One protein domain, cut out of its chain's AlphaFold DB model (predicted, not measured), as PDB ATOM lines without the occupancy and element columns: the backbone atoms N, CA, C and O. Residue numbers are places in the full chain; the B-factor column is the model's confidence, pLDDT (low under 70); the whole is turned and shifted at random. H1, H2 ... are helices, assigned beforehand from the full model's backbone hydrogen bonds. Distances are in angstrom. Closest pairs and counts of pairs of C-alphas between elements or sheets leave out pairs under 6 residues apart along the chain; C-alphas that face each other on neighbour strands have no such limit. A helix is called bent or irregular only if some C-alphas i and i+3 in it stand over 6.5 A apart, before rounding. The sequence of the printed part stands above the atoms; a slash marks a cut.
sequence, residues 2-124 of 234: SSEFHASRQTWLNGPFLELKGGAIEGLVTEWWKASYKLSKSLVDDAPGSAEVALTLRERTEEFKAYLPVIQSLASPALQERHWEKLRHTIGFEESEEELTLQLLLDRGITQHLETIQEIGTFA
ATOM      1  N   SER A   2      28.609  12.213 -12.151       83.94
ATOM      2  CA  SER A   2      28.964  13.590 -12.585       83.94
ATOM      3  C   SER A   2      28.622  14.659 -11.530       83.94
ATOM      4  O   SER A   2      29.453  15.501 -11.192       83.94
ATOM      5  N   SER A   3      27.438  14.552 -10.914       89.44
ATOM      6  CA  SER A   3      27.035  15.414  -9.791       89.44
ATOM      7  C   SER A   3      27.892  15.216  -8.533       89.44
ATOM      8  O   SER A   3      28.157  16.181  -7.824       89.44
ATOM      9  N   GLU A   4      28.331  13.986  -8.247       92.38
ATOM     10  CA  GLU A   4      29.185  13.677  -7.085       92.38
ATOM     11  C   GLU A   4      30.589  14.252  -7.262       92.38
ATOM     12  O   GLU A   4      31.112  14.863  -6.332       92.38
ATOM     13  N   PHE A   5      31.175  14.109  -8.457       93.88
ATOM     14  CA  PHE A   5      32.446  14.743  -8.786       93.88
ATOM     15  C   PHE A   5      32.333  16.259  -8.661       93.88
ATOM     16  O   PHE A   5      33.194  16.876  -8.049       93.88
ATOM     17  N   HIS A   6      31.258  16.864  -9.177       92.75
ATOM     18  CA  HIS A   6      31.055  18.304  -9.050       92.75
ATOM     19  C   HIS A   6      30.981  18.746  -7.581       92.75
ATOM     20  O   HIS A   6      31.695  19.665  -7.197       92.75
ATOM     21  N   ALA A   7      30.169  18.081  -6.753       94.38
ATOM     22  CA  ALA A   7      30.069  18.397  -5.328       94.38
ATOM     23  C   ALA A   7      31.418  18.223  -4.608       94.38
ATOM     24  O   ALA A   7      31.863  19.131  -3.911       94.38
ATOM     25  N   SER A   8      32.103  17.101  -4.844       94.88
ATOM     26  CA  SER A   8      33.401  16.804  -4.226       94.88
ATOM     27  C   SER A   8      34.472  17.803  -4.653       94.88
ATOM     28  O   SER A   8      35.197  18.318  -3.811       94.88
ATOM     29  N   ARG A   9      34.522  18.155  -5.945       94.31
ATOM     30  CA  ARG A   9      35.422  19.178  -6.489       94.31
ATOM     31  C   ARG A   9      35.205  20.525  -5.808       94.31
ATOM     32  O   ARG A   9      36.185  21.177  -5.480       94.31
ATOM     33  N   GLN A  10      33.959  20.943  -5.580       94.50
ATOM     34  CA  GLN A  10      33.692  22.204  -4.881       94.50
ATOM     35  C   GLN A  10      34.198  22.174  -3.436       94.50
ATOM     36  O   GLN A  10      34.799  23.148  -2.987       94.50
ATOM     37  N   THR A  11      34.026  21.054  -2.734       94.50
ATOM     38  CA  THR A  11      34.590  20.881  -1.390       94.50
ATOM     39  C   THR A  11      36.117  20.917  -1.411       94.50
ATOM     40  O   THR A  11      36.716  21.601  -0.593       94.50
ATOM     41  N   TRP A  12      36.762  20.225  -2.354       95.44
ATOM     42  CA  TRP A  12      38.226  20.185  -2.439       95.44
ATOM     43  C   TRP A  12      38.847  21.521  -2.838       95.44
ATOM     44  O   TRP A  12      39.967  21.817  -2.438       95.44
ATOM     45  N   LEU A  13      38.134  22.321  -3.629       93.94
ATOM     46  CA  LEU A  13      38.598  23.638  -4.048       93.94
ATOM     47  C   LEU A  13      38.509  24.670  -2.927       93.94
ATOM     48  O   LEU A  13      39.437  25.453  -2.767       93.94
ATOM     49  N   ASN A  14      37.419  24.663  -2.158       93.94
ATOM     50  CA  ASN A  14      37.103  25.748  -1.225       93.94
ATOM     51  C   ASN A  14      37.272  25.371   0.255       93.94
ATOM     52  O   ASN A  14      37.158  26.238   1.116       93.94
ATOM     53  N   GLY A  15      37.480  24.091   0.565       91.56
ATOM     54  CA  GLY A  15      37.742  23.627   1.925       91.56
ATOM     55  C   GLY A  15      39.180  23.905   2.384       91.56
ATOM     56  O   GLY A  15      40.027  24.257   1.556       91.56
ATOM     57  N   PRO A  16      39.469  23.711   3.687       90.50
ATOM     58  CA  PRO A  16      40.810  23.884   4.237       90.50
ATOM     59  C   PRO A  16      41.816  22.976   3.532       90.50
ATOM     60  O   PRO A  16      41.624  21.758   3.453       90.50
ATOM     61  N   PHE A  17      42.901  23.558   3.023       89.12
ATOM     62  CA  PHE A  17      43.857  22.818   2.205       89.12
ATOM     63  C   PHE A  17      44.513  21.658   2.969       89.12
ATOM     64  O   PHE A  17      44.666  20.562   2.429       89.12
ATOM     65  N   LEU A  18      44.853  21.870   4.241       88.25
ATOM     66  CA  LEU A  18      45.530  20.874   5.079       88.25
ATOM     67  C   LEU A  18      44.665  19.640   5.393       88.25
ATOM     68  O   LEU A  18      45.192  18.588   5.747       88.25
ATOM     69  N   GLU A  19      43.342  19.728   5.231       90.19
ATOM     70  CA  GLU A  19      42.440  18.585   5.413       90.19
ATOM     71  C   GLU A  19      42.352  17.690   4.164       90.19
ATOM     72  O   GLU A  19      41.784  16.589   4.213       90.19
ATOM     73  N   LEU A  20      42.913  18.130   3.031       91.62
ATOM     74  CA  LEU A  20      42.857  17.390   1.777       91.62
ATOM     75  C   LEU A  20      43.705  16.118   1.842       91.62
ATOM     76  O   LEU A  20      44.931  16.127   1.906       91.62
ATOM     77  N   LYS A  21      43.037  14.972   1.724       90.81
ATOM     78  CA  LYS A  21      43.691  13.659   1.690       90.81
ATOM     79  C   LYS A  21      44.075  13.295   0.259       90.81
ATOM     80  O   LYS A  21      43.328  12.577  -0.408       90.81
ATOM     81  N   GLY A  22      45.243  13.755  -0.197       90.38
ATOM     82  CA  GLY A  22      45.716  13.598  -1.582       90.38
ATOM     83  C   GLY A  22      45.536  12.191  -2.170       90.38
ATOM     84  O   GLY A  22      44.938  12.051  -3.232       90.38
ATOM     85  N   GLY A  23      45.940  11.139  -1.448       91.19
ATOM     86  CA  GLY A  23      45.787   9.754  -1.922       91.19
ATOM     87  C   GLY A  23      44.329   9.280  -2.054       91.19
ATOM     88  O   GLY A  23      43.995   8.552  -2.985       91.19
ATOM     89  N   ALA A  24      43.433   9.717  -1.163       93.44
ATOM     90  CA  ALA A  24      42.010   9.377  -1.254       93.44
ATOM     91  C   ALA A  24      41.329  10.114  -2.420       93.44
ATOM     92  O   ALA A  24      40.539   9.523  -3.157       93.44
ATOM     93  N   ILE A  25      41.676  11.391  -2.608       94.94
ATOM     94  CA  ILE A  25      41.191  12.224  -3.715       94.94
ATOM     95  C   ILE A  25      41.656  11.640  -5.055       94.94
ATOM     96  O   ILE A  25      40.840  11.450  -5.954       94.94
ATOM     97  N   GLU A  26      42.936  11.285  -5.183       94.75
ATOM     98  CA  GLU A  26      43.489  10.641  -6.380       94.75
ATOM     99  C   GLU A  26      42.762   9.335  -6.725       94.75
ATOM    100  O   GLU A  26      42.437   9.099  -7.894       94.75
ATOM    101  N   GLY A  27      42.466   8.507  -5.716       95.81
ATOM    102  CA  GLY A  27      41.698   7.275  -5.886       95.81
ATOM    103  C   GLY A  27      40.325   7.530  -6.512       95.81
ATOM    104  O   GLY A  27      40.005   6.940  -7.546       95.81
ATOM    105  N   LEU A  28      39.555   8.467  -5.945       95.94
ATOM    106  CA  LEU A  28      38.224   8.840  -6.442       95.94
ATOM    107  C   LEU A  28      38.272   9.437  -7.854       95.94
ATOM    108  O   LEU A  28      37.513   9.031  -8.736       95.94
ATOM    109  N   VAL A  29      39.193  10.372  -8.100       96.31
ATOM    110  CA  VAL A  29      39.361  11.011  -9.415       96.31
ATOM    111  C   VAL A  29      39.740   9.973 -10.474       96.31
ATOM    112  O   VAL A  29      39.210   9.995 -11.588       96.31
ATOM    113  N   THR A  30      40.610   9.022 -10.133       95.75
ATOM    114  CA  THR A  30      41.004   7.926 -11.027       95.75
ATOM    115  C   THR A  30      39.846   6.974 -11.312       95.75
ATOM    116  O   THR A  30      39.679   6.541 -12.456       95.75
ATOM    117  N   GLU A  31      39.034   6.654 -10.306       96.12
ATOM    118  CA  GLU A  31      37.839   5.827 -10.469       96.12
ATOM    119  C   GLU A  31      36.838   6.485 -11.427       96.12
ATOM    120  O   GLU A  31      36.462   5.878 -12.435       96.12
ATOM    121  N   TRP A  32      36.476   7.747 -11.183       96.31
ATOM    122  CA  TRP A  32      35.558   8.488 -12.048       96.31
ATOM    123  C   TRP A  32      36.103   8.668 -13.464       96.31
ATOM    124  O   TRP A  32      35.342   8.566 -14.424       96.31
ATOM    125  N   TRP A  33      37.412   8.863 -13.627       95.75
ATOM    126  CA  TRP A  33      38.049   8.940 -14.941       95.75
ATOM    127  C   TRP A  33      37.972   7.621 -15.732       95.75
ATOM    128  O   TRP A  33      37.741   7.623 -16.945       95.75
ATOM    129  N   LYS A  34      38.156   6.474 -15.061       95.94
ATOM    130  CA  LYS A  34      38.017   5.146 -15.689       95.94
ATOM    131  C   LYS A  34      36.558   4.857 -16.034       95.94
ATOM    132  O   LYS A  34      36.262   4.359 -17.122       95.94
ATOM    133  N   ALA A  35      35.646   5.172 -15.120       95.75
ATOM    134  CA  ALA A  35      34.225   4.914 -15.293       95.75
ATOM    135  C   ALA A  35      33.612   5.792 -16.395       95.75
ATOM    136  O   ALA A  35      32.868   5.284 -17.234       95.75
ATOM    137  N   SER A  36      33.986   7.072 -16.461       95.31
ATOM    138  CA  SER A  36      33.553   8.000 -17.511       95.31
ATOM    139  C   SER A  36      34.007   7.552 -18.904       95.31
ATOM    140  O   SER A  36      33.210   7.569 -19.840       95.31
ATOM    141  N   TYR A  37      35.234   7.032 -19.039       94.44
ATOM    142  CA  TYR A  37      35.702   6.426 -20.289       94.44
ATOM    143  C   TYR A  37      34.827   5.258 -20.728       94.44
ATOM    144  O   TYR A  37      34.344   5.229 -21.860       94.44
ATOM    145  N   LYS A  38      34.597   4.306 -19.819       95.81
ATOM    146  CA  LYS A  38      33.806   3.111 -20.109       95.81
ATOM    147  C   LYS A  38      32.386   3.487 -20.540       95.81
ATOM    148  O   LYS A  38      31.928   2.991 -21.564       95.81
ATOM    149  N   LEU A  39      31.741   4.396 -19.806       94.31
ATOM    150  CA  LEU A  39      30.388   4.874 -20.105       94.31
ATOM    151  C   LEU A  39      30.318   5.626 -21.439       94.31
ATOM    152  O   LEU A  39      29.395   5.392 -22.212       94.31
ATOM    153  N   SER A  40      31.314   6.463 -21.750       94.12
ATOM    154  CA  SER A  40      31.358   7.183 -23.031       94.12
ATOM    155  C   SER A  40      31.412   6.243 -24.238       94.12
ATOM    156  O   SER A  40      30.842   6.545 -25.280       94.12
ATOM    157  N   LYS A  41      32.067   5.082 -24.097       95.69
ATOM    158  CA  LYS A  41      32.160   4.073 -25.159       95.69
ATOM    159  C   LYS A  41      30.929   3.181 -25.238       95.69
ATOM    160  O   LYS A  41      30.525   2.840 -26.338       95.69
ATOM    161  N   SER A  42      30.341   2.804 -24.104       95.25
ATOM    162  CA  SER A  42      29.190   1.896 -24.092       95.25
ATOM    163  C   SER A  42      27.876   2.567 -24.476       95.25
ATOM    164  O   SER A  42      26.961   1.880 -24.896       95.25
ATOM    165  N   LEU A  43      27.755   3.883 -24.278       94.25
ATOM    166  CA  LEU A  43      26.502   4.614 -24.491       94.25
ATOM    167  C   LEU A  43      26.429   5.314 -25.852       94.25
ATOM    168  O   LEU A  43      25.426   5.962 -26.128       94.25
ATOM    169  N   VAL A  44      27.472   5.227 -26.686       94.44
ATOM    170  CA  VAL A  44      27.563   6.016 -27.926       94.44
ATOM    171  C   VAL A  44      26.439   5.696 -28.917       94.44
ATOM    172  O   VAL A  44      25.896   6.619 -29.520       94.44
ATOM    173  N   ASP A  45      26.051   4.423 -29.020       93.00
ATOM    174  CA  ASP A  45      25.027   3.962 -29.961       93.00
ATOM    175  C   ASP A  45      23.609   4.068 -29.372       93.00
ATOM    176  O   ASP A  45      22.681   4.497 -30.056       93.00
ATOM    177  N   ASP A  46      23.443   3.735 -28.085       94.44
ATOM    178  CA  ASP A  46      22.126   3.644 -27.434       94.44
ATOM    179  C   ASP A  46      21.644   4.968 -26.813       94.44
ATOM    180  O   ASP A  46      20.443   5.220 -26.704       94.44
ATOM    181  N   ALA A  47      22.567   5.815 -26.346       94.94
ATOM    182  CA  ALA A  47      22.261   7.036 -25.603       94.94
ATOM    183  C   ALA A  47      23.349   8.113 -25.804       94.94
ATOM    184  O   ALA A  47      24.073   8.450 -24.856       94.94
ATOM    185  N   PRO A  48      23.458   8.704 -27.010       92.62
ATOM    186  CA  PRO A  48      24.554   9.606 -27.372       92.62
ATOM    187  C   PRO A  48      24.672  10.834 -26.454       92.62
ATOM    188  O   PRO A  48      25.781  11.216 -26.087       92.62
ATOM    189  N   GLY A  49      23.554  11.401 -25.986       93.62
ATOM    190  CA  GLY A  49      23.586  12.511 -25.021       93.62
ATOM    191  C   GLY A  49      24.193  12.117 -23.667       93.62
ATOM    192  O   GLY A  49      24.949  12.877 -23.065       93.62
ATOM    193  N   SER A  50      23.940  10.893 -23.196       93.25
ATOM    194  CA  SER A  50      24.565  10.370 -21.974       93.25
ATOM    195  C   SER A  50      26.051  10.060 -22.182       93.25
ATOM    196  O   SER A  50      26.854  10.250 -21.265       93.25
ATOM    197  N   ALA A  51      26.434   9.616 -23.386       93.62
ATOM    198  CA  ALA A  51      27.833   9.425 -23.759       93.62
ATOM    199  C   ALA A  51      28.611  10.754 -23.745       93.62
ATOM    200  O   ALA A  51      29.725  10.803 -23.226       93.62
ATOM    201  N   GLU A  52      28.008  11.842 -24.228       94.88
ATOM    202  CA  GLU A  52      28.590  13.190 -24.203       94.88
ATOM    203  C   GLU A  52      28.791  13.717 -22.772       94.88
ATOM    204  O   GLU A  52      29.859  14.233 -22.431       94.88
ATOM    205  N   VAL A  53      27.817  13.503 -21.879       94.81
ATOM    206  CA  VAL A  53      27.968  13.836 -20.450       94.81
ATOM    207  C   VAL A  53      29.117  13.043 -19.814       94.81
ATOM    208  O   VAL A  53      29.868  13.585 -18.997       94.81
ATOM    209  N   ALA A  54      29.287  11.771 -20.187       94.25
ATOM    210  CA  ALA A  54      30.405  10.957 -19.720       94.25
ATOM    211  C   ALA A  54      31.756  11.472 -20.253       94.25
ATOM    212  O   ALA A  54      32.719  11.525 -19.488       94.25
ATOM    213  N   LEU A  55      31.833  11.918 -21.512       95.12
ATOM    214  CA  LEU A  55      33.032  12.573 -22.055       95.12
ATOM    215  C   LEU A  55      33.358  13.871 -21.311       95.12
ATOM    216  O   LEU A  55      34.492  14.053 -20.878       95.12
ATOM    217  N   THR A  56      32.355  14.709 -21.048       95.31
ATOM    218  CA  THR A  56      32.532  15.949 -20.273       95.31
ATOM    219  C   THR A  56      33.083  15.659 -18.871       95.31
ATOM    220  O   THR A  56      33.983  16.339 -18.382       95.31
ATOM    221  N   LEU A  57      32.566  14.625 -18.194       95.19
ATOM    222  CA  LEU A  57      33.095  14.202 -16.894       95.19
ATOM    223  C   LEU A  57      34.551  13.720 -17.002       95.19
ATOM    224  O   LEU A  57      35.363  13.991 -16.114       95.19
ATOM    225  N   ARG A  58      34.897  13.011 -18.079       94.50
ATOM    226  CA  ARG A  58      36.266  12.554 -18.333       94.50
ATOM    227  C   ARG A  58      37.233  13.722 -18.486       94.50
ATOM    228  O   ARG A  58      38.274  13.716 -17.841       94.50
ATOM    229  N   GLU A  59      36.883  14.721 -19.284       95.69
ATOM    230  CA  GLU A  59      37.703  15.920 -19.482       95.69
ATOM    231  C   GLU A  59      37.917  16.672 -18.166       95.69
ATOM    232  O   GLU A  59      39.049  16.970 -17.802       95.69
ATOM    233  N   ARG A  60      36.851  16.875 -17.384       94.88
ATOM    234  CA  ARG A  60      36.947  17.558 -16.084       94.88
ATOM    235  C   ARG A  60      37.768  16.788 -15.050       94.88
ATOM    236  O   ARG A  60      38.452  17.393 -14.229       94.88
ATOM    237  N   THR A  61      37.674  15.458 -15.044       95.25
ATOM    238  CA  THR A  61      38.503  14.623 -14.158       95.25
ATOM    239  C   THR A  61      39.962  14.629 -14.598       95.25
ATOM    240  O   THR A  61      40.835  14.640 -13.739       95.25
ATOM    241  N   GLU A  62      40.237  14.673 -15.903       94.56
ATOM    242  CA  GLU A  62      41.595  14.818 -16.436       94.56
ATOM    243  C   GLU A  62      42.209  16.175 -16.079       94.56
ATOM    244  O   GLU A  62      43.332  16.225 -15.588       94.56
ATOM    245  N   GLU A  63      41.456  17.265 -16.228       93.12
ATOM    246  CA  GLU A  63      41.891  18.602 -15.815       93.12
ATOM    247  C   GLU A  63      42.224  18.640 -14.316       93.12
ATOM    248  O   GLU A  63      43.289  19.104 -13.919       93.12
ATOM    249  N   PHE A  64      41.354  18.074 -13.472       94.12
ATOM    250  CA  PHE A  64      41.583  18.054 -12.028       94.12
ATOM    251  C   PHE A  64      42.801  17.207 -11.624       94.12
ATOM    252  O   PHE A  64      43.469  17.524 -10.638       94.12
ATOM    253  N   LYS A  65      43.144  16.153 -12.382       93.06
ATOM    254  CA  LYS A  65      44.359  15.357 -12.122       93.06
ATOM    255  C   LYS A  65      45.631  16.192 -12.175       93.06
ATOM    256  O   LYS A  65      46.562  15.885 -11.435       93.06
ATOM    257  N   ALA A  66      45.663  17.251 -12.983       90.75
ATOM    258  CA  ALA A  66      46.810  18.151 -13.052       90.75
ATOM    259  C   ALA A  66      47.104  18.845 -11.706       90.75
ATOM    260  O   ALA A  66      48.231  19.271 -11.471       90.75
ATOM    261  N   TYR A  67      46.120  18.925 -10.802       91.12
ATOM    262  CA  TYR A  67      46.267  19.549  -9.484       91.12
ATOM    263  C   TYR A  67      46.640  18.557  -8.377       91.12
ATOM    264  O   TYR A  67      47.070  18.977  -7.303       91.12
ATOM    265  N   LEU A  68      46.519  17.245  -8.617       92.44
ATOM    266  CA  LEU A  68      46.838  16.218  -7.617       92.44
ATOM    267  C   LEU A  68      48.263  16.335  -7.055       92.44
ATOM    268  O   LEU A  68      48.397  16.209  -5.838       92.44
ATOM    269  N   PRO A  69      49.310  16.631  -7.852       91.12
ATOM    270  CA  PRO A  69      50.651  16.783  -7.300       91.12
ATOM    271  C   PRO A  69      50.781  17.944  -6.311       91.12
ATOM    272  O   PRO A  69      51.524  17.834  -5.336       91.12
ATOM    273  N   VAL A  70      50.039  19.038  -6.524       91.25
ATOM    274  CA  VAL A  70      49.982  20.171  -5.586       91.25
ATOM    275  C   VAL A  70      49.334  19.724  -4.285       91.25
ATOM    276  O   VAL A  70      49.902  19.942  -3.220       91.25
ATOM    277  N   ILE A  71      48.188  19.042  -4.371       92.81
ATOM    278  CA  ILE A  71      47.473  18.515  -3.201       92.81
ATOM    279  C   ILE A  71      48.377  17.568  -2.406       92.81
ATOM    280  O   ILE A  71      48.511  17.716  -1.199       92.81
ATOM    281  N   GLN A  72      49.031  16.616  -3.075       91.00
ATOM    282  CA  GLN A  72      49.922  15.651  -2.428       91.00
ATOM    283  C   GLN A  72      51.121  16.322  -1.749       91.00
ATOM    284  O   GLN A  72      51.507  15.912  -0.658       91.00
ATOM    285  N   SER A  73      51.701  17.339  -2.389       91.06
ATOM    286  CA  SER A  73      52.911  17.995  -1.890       91.06
ATOM    287  C   SER A  73      52.605  18.941  -0.732       91.06
ATOM    288  O   SER A  73      53.300  18.915   0.277       91.06
ATOM    289  N   LEU A  74      51.560  19.764  -0.866       89.75
ATOM    290  CA  LEU A  74      51.230  20.827   0.086       89.75
ATOM    291  C   LEU A  74      50.378  20.353   1.275       89.75
ATOM    292  O   LEU A  74      50.393  20.995   2.317       89.75
ATOM    293  N   ALA A  75      49.654  19.235   1.154       89.25
ATOM    294  CA  ALA A  75      48.908  18.652   2.276       89.25
ATOM    295  C   ALA A  75      49.756  17.637   3.061       89.25
ATOM    296  O   ALA A  75      49.257  16.953   3.957       89.25
ATOM    297  N   SER A  76      51.037  17.491   2.705       89.94
ATOM    298  CA  SER A  76      51.931  16.570   3.391       89.94
ATOM    299  C   SER A  76      52.269  17.076   4.801       89.94
ATOM    300  O   SER A  76      52.734  18.209   4.949       89.94
ATOM    301  N   PRO A  77      52.170  16.219   5.838       89.31
ATOM    302  CA  PRO A  77      52.640  16.547   7.183       89.31
ATOM    303  C   PRO A  77      54.174  16.625   7.280       89.31
ATOM    304  O   PRO A  77      54.702  16.944   8.342       89.31
ATOM    305  N   ALA A  78      54.902  16.284   6.211       91.81
ATOM    306  CA  ALA A  78      56.348  16.460   6.136       91.81
ATOM    307  C   ALA A  78      56.743  17.939   5.982       91.81
ATOM    308  O   ALA A  78      57.879  18.315   6.291       91.81
ATOM    309  N   LEU A  79      55.824  18.786   5.505       91.94
ATOM    310  CA  LEU A  79      56.052  20.220   5.448       91.94
ATOM    311  C   LEU A  79      56.134  20.798   6.863       91.94
ATOM    312  O   LEU A  79      55.371  20.465   7.760       91.94
ATOM    313  N   GLN A  80      57.118  21.667   7.047       91.00
ATOM    314  CA  GLN A  80      57.418  22.364   8.293       91.00
ATOM    315  C   GLN A  80      57.571  23.841   7.938       91.00
ATOM    316  O   GLN A  80      57.725  24.166   6.759       91.00
ATOM    317  N   GLU A  81      57.595  24.721   8.935       90.81
ATOM    318  CA  GLU A  81      57.599  26.174   8.720       90.81
ATOM    319  C   GLU A  81      58.641  26.645   7.694       90.81
ATOM    320  O   GLU A  81      58.310  27.362   6.759       90.81
ATOM    321  N   ARG A  82      59.877  26.125   7.747       91.12
ATOM    322  CA  ARG A  82      60.932  26.447   6.761       91.12
ATOM    323  C   ARG A  82      60.542  26.154   5.303       91.12
ATOM    324  O   ARG A  82      61.023  26.806   4.378       91.12
ATOM    325  N   HIS A  83      59.736  25.116   5.079       93.00
ATOM    326  CA  HIS A  83      59.274  24.722   3.752       93.00
ATOM    327  C   HIS A  83      58.180  25.678   3.288       93.00
ATOM    328  O   HIS A  83      58.220  26.130   2.145       93.00
ATOM    329  N   TRP A  84      57.264  26.038   4.191       91.69
ATOM    330  CA  TRP A  84      56.230  27.039   3.946       91.69
ATOM    331  C   TRP A  84      56.817  28.423   3.683       91.69
ATOM    332  O   TRP A  84      56.429  29.059   2.711       91.69
ATOM    333  N   GLU A  85      57.827  28.853   4.438       90.94
ATOM    334  CA  GLU A  85      58.573  30.087   4.171       90.94
ATOM    335  C   GLU A  85      59.179  30.091   2.762       90.94
ATOM    336  O   GLU A  85      59.045  31.068   2.021       90.94
ATOM    337  N   LYS A  86      59.805  28.980   2.353       90.12
ATOM    338  CA  LYS A  86      60.373  28.847   1.006       90.12
ATOM    339  C   LYS A  86      59.288  28.891  -0.074       90.12
ATOM    340  O   LYS A  86      59.491  29.530  -1.106       90.12
ATOM    341  N   LEU A  87      58.148  28.237   0.156       89.62
ATOM    342  CA  LEU A  87      56.996  28.260  -0.748       89.62
ATOM    343  C   LEU A  87      56.417  29.673  -0.872       89.62
ATOM    344  O   LEU A  87      56.281  30.155  -1.993       89.62
ATOM    345  N   ARG A  88      56.177  30.364   0.248       88.94
ATOM    346  CA  ARG A  88      55.699  31.755   0.296       88.94
ATOM    347  C   ARG A  88      56.616  32.696  -0.472       88.94
ATOM    348  O   ARG A  88      56.149  33.450  -1.317       88.94
ATOM    349  N   HIS A  89      57.927  32.585  -0.262       88.00
ATOM    350  CA  HIS A  89      58.915  33.391  -0.981       88.00
ATOM    351  C   HIS A  89      58.952  33.088  -2.491       88.00
ATOM    352  O   HIS A  89      59.194  33.983  -3.295       88.00
ATOM    353  N   THR A  90      58.751  31.831  -2.893       83.81
ATOM    354  CA  THR A  90      58.841  31.422  -4.307       83.81
ATOM    355  C   THR A  90      57.568  31.758  -5.084       83.81
ATOM    356  O   THR A  90      57.644  32.215  -6.220       83.81
ATOM    357  N   ILE A  91      56.405  31.503  -4.483       82.50
ATOM    358  CA  ILE A  91      55.090  31.610  -5.128       82.50
ATOM    359  C   ILE A  91      54.477  33.003  -4.904       82.50
ATOM    360  O   ILE A  91      53.677  33.459  -5.713       82.50
ATOM    361  N   GLY A  92      54.875  33.707  -3.840       80.25
ATOM    362  CA  GLY A  92      54.416  35.066  -3.548       80.25
ATOM    363  C   GLY A  92      53.044  35.114  -2.876       80.25
ATOM    364  O   GLY A  92      52.170  35.852  -3.328       80.25
ATOM    365  N   PHE A  93      52.855  34.330  -1.812       79.38
ATOM    366  CA  PHE A  93      51.666  34.394  -0.954       79.38
ATOM    367  C   PHE A  93      52.061  34.699   0.499       79.38
ATOM    368  O   PHE A  93      53.154  34.335   0.937       79.38
ATOM    369  N   GLU A  94      51.190  35.404   1.219       80.56
ATOM    370  CA  GLU A  94      51.412  35.854   2.609       80.56
ATOM    371  C   GLU A  94      50.487  35.138   3.598       80.56
ATOM    372  O   GLU A  94      50.737  35.144   4.802       80.56
ATOM    373  N   GLU A  95      49.434  34.514   3.076       83.50
ATOM    374  CA  GLU A  95      48.429  33.768   3.813       83.50
ATOM    375  C   GLU A  95      49.067  32.595   4.584       83.50
ATOM    376  O   GLU A  95      50.003  31.937   4.107       83.50
ATOM    377  N   SER A  96      48.551  32.332   5.788       85.06
ATOM    378  CA  SER A  96      48.952  31.159   6.573       85.06
ATOM    379  C   SER A  96      48.472  29.878   5.892       85.06
ATOM    380  O   SER A  96      47.420  29.860   5.254       85.06
ATOM    381  N   GLU A  97      49.202  28.777   6.072       83.12
ATOM    382  CA  GLU A  97      48.817  27.449   5.597       83.12
ATOM    383  C   GLU A  97      47.419  27.001   6.064       83.12
ATOM    384  O   GLU A  97      46.764  26.228   5.364       83.12
ATOM    385  N   GLU A  98      46.935  27.519   7.197       84.75
ATOM    386  CA  GLU A  98      45.596  27.245   7.738       84.75
ATOM    387  C   GLU A  98      44.477  27.931   6.937       84.75
ATOM    388  O   GLU A  98      43.344  27.450   6.901       84.75
ATOM    389  N   GLU A  99      44.797  29.039   6.269       86.62
ATOM    390  CA  GLU A  99      43.862  29.851   5.484       86.62
ATOM    391  C   GLU A  99      43.867  29.469   3.997       86.62
ATOM    392  O   GLU A  99      43.013  29.914   3.222       86.62
ATOM    393  N   LEU A 100      44.822  28.633   3.575       88.31
ATOM    394  CA  LEU A 100      44.939  28.218   2.186       88.31
ATOM    395  C   LEU A 100      43.751  27.350   1.765       88.31
ATOM    396  O   LEU A 100      43.313  26.430   2.460       88.31
ATOM    397  N   THR A 101      43.287  27.599   0.544       92.88
ATOM    398  CA  THR A 101      42.366  26.732  -0.198       92.88
ATOM    399  C   THR A 101      42.986  26.415  -1.553       92.88
ATOM    400  O   THR A 101      43.806  27.180  -2.071       92.88
ATOM    401  N   LEU A 102      42.614  25.286  -2.164       92.00
ATOM    402  CA  LEU A 102      43.144  24.944  -3.487       92.00
ATOM    403  C   LEU A 102      42.702  25.984  -4.527       92.00
ATOM    404  O   LEU A 102      43.488  26.323  -5.403       92.00
ATOM    405  N   GLN A 103      41.489  26.530  -4.403       93.00
ATOM    406  CA  GLN A 103      41.002  27.594  -5.277       93.00
ATOM    407  C   GLN A 103      41.875  28.847  -5.186       93.00
ATOM    408  O   GLN A 103      42.302  29.343  -6.224       93.00
ATOM    409  N   LEU A 104      42.215  29.304  -3.975       90.62
ATOM    410  CA  LEU A 104      43.104  30.453  -3.784       90.62
ATOM    411  C   LEU A 104      44.455  30.230  -4.475       90.62
ATOM    412  O   LEU A 104      44.941  31.100  -5.190       90.62
ATOM    413  N   LEU A 105      45.046  29.046  -4.306       89.12
ATOM    414  CA  LEU A 105      46.312  28.709  -4.954       89.12
ATOM    415  C   LEU A 105      46.173  28.699  -6.489       89.12
ATOM    416  O   LEU A 105      47.024  29.245  -7.193       89.12
ATOM    417  N   LEU A 106      45.091  28.130  -7.025       89.62
ATOM    418  CA  LEU A 106      44.815  28.141  -8.465       89.62
ATOM    419  C   LEU A 106      44.654  29.566  -9.012       89.62
ATOM    420  O   LEU A 106      45.237  29.872 -10.051       89.62
ATOM    421  N   ASP A 107      43.949  30.444  -8.296       89.50
ATOM    422  CA  ASP A 107      43.757  31.850  -8.673       89.50
ATOM    423  C   ASP A 107      45.085  32.629  -8.689       89.50
ATOM    424  O   ASP A 107      45.270  33.552  -9.482       89.50
ATOM    425  N   ARG A 108      46.046  32.214  -7.854       86.31
ATOM    426  CA  ARG A 108      47.423  32.735  -7.827       86.31
ATOM    427  C   ARG A 108      48.350  32.076  -8.851       86.31
ATOM    428  O   ARG A 108      49.536  32.384  -8.885       86.31
ATOM    429  N   GLY A 109      47.839  31.182  -9.696       86.31
ATOM    430  CA  GLY A 109      48.633  30.543 -10.741       86.31
ATOM    431  C   GLY A 109      49.613  29.491 -10.219       86.31
ATOM    432  O   GLY A 109      50.653  29.278 -10.839       86.31
ATOM    433  N   ILE A 110      49.283  28.791  -9.126       85.50
ATOM    434  CA  ILE A 110      50.114  27.728  -8.521       85.50
ATOM    435  C   ILE A 110      50.595  26.665  -9.524       85.50
ATOM    436  O   ILE A 110      51.653  26.066  -9.349       85.50
ATOM    437  N   THR A 111      49.847  26.455 -10.611       84.75
ATOM    438  CA  THR A 111      50.186  25.527 -11.698       84.75
ATOM    439  C   THR A 111      51.481  25.894 -12.422       84.75
ATOM    440  O   THR A 111      52.146  25.004 -12.945       84.75
ATOM    441  N   GLN A 112      51.882  27.168 -12.414       89.06
ATOM    442  CA  GLN A 112      53.156  27.634 -12.977       89.06
ATOM    443  C   GLN A 112      54.356  27.258 -12.097       89.06
ATOM    444  O   GLN A 112      55.486  27.228 -12.572       89.06
ATOM    445  N   HIS A 113      54.106  26.933 -10.828       89.62
ATOM    446  CA  HIS A 113      55.117  26.592  -9.828       89.62
ATOM    447  C   HIS A 113      55.103  25.100  -9.458       89.62
ATOM    448  O   HIS A 113      55.700  24.713  -8.453       89.62
ATOM    449  N   LEU A 114      54.430  24.255 -10.256       88.94
ATOM    450  CA  LEU A 114      54.232  22.829  -9.970       88.94
ATOM    451  C   LEU A 114      55.553  22.104  -9.680       88.94
ATOM    452  O   LEU A 114      55.660  21.405  -8.677       88.94
ATOM    453  N   GLU A 115      56.554  22.308 -10.536       90.50
ATOM    454  CA  GLU A 115      57.871  21.678 -10.410       90.50
ATOM    455  C   GLU A 115      58.535  22.063  -9.084       90.50
ATOM    456  O   GLU A 115      58.910  21.194  -8.303       90.50
ATOM    457  N   THR A 116      58.568  23.356  -8.754       91.12
ATOM    458  CA  THR A 116      59.161  23.831  -7.498       91.12
ATOM    459  C   THR A 116      58.416  23.320  -6.262       91.12
ATOM    460  O   THR A 116      59.040  22.981  -5.257       91.12
ATOM    461  N   ILE A 117      57.086  23.226  -6.321       91.94
ATOM    462  CA  ILE A 117      56.272  22.667  -5.232       91.94
ATOM    463  C   ILE A 117      56.593  21.190  -5.028       91.94
ATOM    464  O   ILE A 117      56.788  20.761  -3.892       91.94
ATOM    465  N   GLN A 118      56.681  20.422  -6.114       91.81
ATOM    466  CA  GLN A 118      57.029  19.005  -6.056       91.81
ATOM    467  C   GLN A 118      58.456  18.792  -5.551       91.81
ATOM    468  O   GLN A 118      58.689  17.869  -4.772       91.81
ATOM    469  N   GLU A 119      59.406  19.637  -5.947       92.69
ATOM    470  CA  GLU A 119      60.777  19.599  -5.439       92.69
ATOM    471  C   GLU A 119      60.824  19.846  -3.929       92.69
ATOM    472  O   GLU A 119      61.444  19.073  -3.198       92.69
ATOM    473  N   ILE A 120      60.138  20.888  -3.443       93.00
ATOM    474  CA  ILE A 120      60.077  21.208  -2.011       93.00
ATOM    475  C   ILE A 120      59.357  20.099  -1.240       93.00
ATOM    476  O   ILE A 120      59.867  19.653  -0.214       93.00
ATOM    477  N   GLY A 121      58.218  19.618  -1.744       93.12
ATOM    478  CA  GLY A 121      57.466  18.522  -1.135       93.12
ATOM    479  C   GLY A 121      58.287  17.233  -1.065       93.12
ATOM    480  O   GLY A 121      58.385  16.614  -0.010       93.12
ATOM    481  N   THR A 122      58.969  16.869  -2.152       92.75
ATOM    482  CA  THR A 122      59.852  15.693  -2.188       92.75
ATOM    483  C   THR A 122      61.013  15.845  -1.213       92.75
ATOM    484  O   THR A 122      61.345  14.897  -0.502       92.75
ATOM    485  N   PHE A 123      61.628  17.027  -1.156       93.50
ATOM    486  CA  PHE A 123      62.694  17.313  -0.202       93.50
ATOM    487  C   PHE A 123      62.195  17.135   1.238       93.50
ATOM    488  O   PHE A 123      62.803  16.384   2.002       93.50
ATOM    489  N   ALA A 124      61.052  17.737   1.573       94.31
ATOM    490  CA  ALA A 124      60.429  17.644   2.887       94.31
ATOM    491  C   ALA A 124      60.109  16.191   3.276       94.31
ATOM    492  O   ALA A 124      60.449  15.761   4.376       94.31
TER     493      ALA A 124
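This is residues 2 to 124 of the 234 residues of a protein of Phytophthora palmivora var. palmivora (UniProt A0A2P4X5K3). A long helical hairpin of H2 and H3, with H1 alongside as a looser third helix of an up-and-down bundle, makes one end of a rod. The shorter helices H4, H5 and H6, with H7, gather as a head at the other end. The printed part has 123 residues with seven named helices, H1 to H7 in order along the chain, and no named strand; the class is all helix. It is only just loose, close to compact, with a radius of gyration of the C-alphas of 16.6 A, and spans 56 by 23 by 23 A.

H2, the longest helix, holds residues 22 to 42 and measures 30.3 A from C-alpha 22 at (45.716, 13.598, -1.582). H3 is residues 48 to 65, 25.6 A. H1 is residues 2 to 14, 18.5 A, from C-alpha 2 at (28.964, 13.590, -12.585). H4 is residues 68 to 74, H5 81 to 91 and H6 102 to 107. H7, residues 110 to 124, 18.4 A, ends at C-alpha 124 (60.429, 17.644, 2.887); it is irregular, C-alphas 112 and 115 being 8.0 A apart.

The hairpin H2 and H3 touch, closest at the C-alphas of Ser 40 and Ala 51, 4.2 A. H1 is close to but not clearly touching H2: Phe 5 and Trp 32, closest C-alphas 7.7 A. H1 only just touches H3, with 3 pairs of C-alphas within 8 A and with residue 2 alone; closest are the C-alphas of Ser 2 and Leu 57, 6.0 A. H2 touches H4 with residues 22 to 26 alone; closest C-alphas Gly 22 and Gln 72, 4.8 A. H4 touches H7 at a steep tilt of 55 degrees; closest C-alphas Ser 73 and Gly 121, 4.6 A. H5 touches H7, closest C-alphas His 83 and Ile 120, 6.8 A. H6 touches H1, about perpendicular at 77 degrees, with residues 12 to 14 of H1 alone; closest C-alphas Leu 13 and Leu 102, 4.8 A. Every O i to N i+4 pair is within hydrogen-bond range in H1 to H6, and 9 of 11 in H7.

The farthest C-alphas, of Asp 46 and Arg 82, are 56.5 A apart. The printed part has no cut and no long link. Mean pLDDT of the printed part is 91.6; no printed residue is under 70.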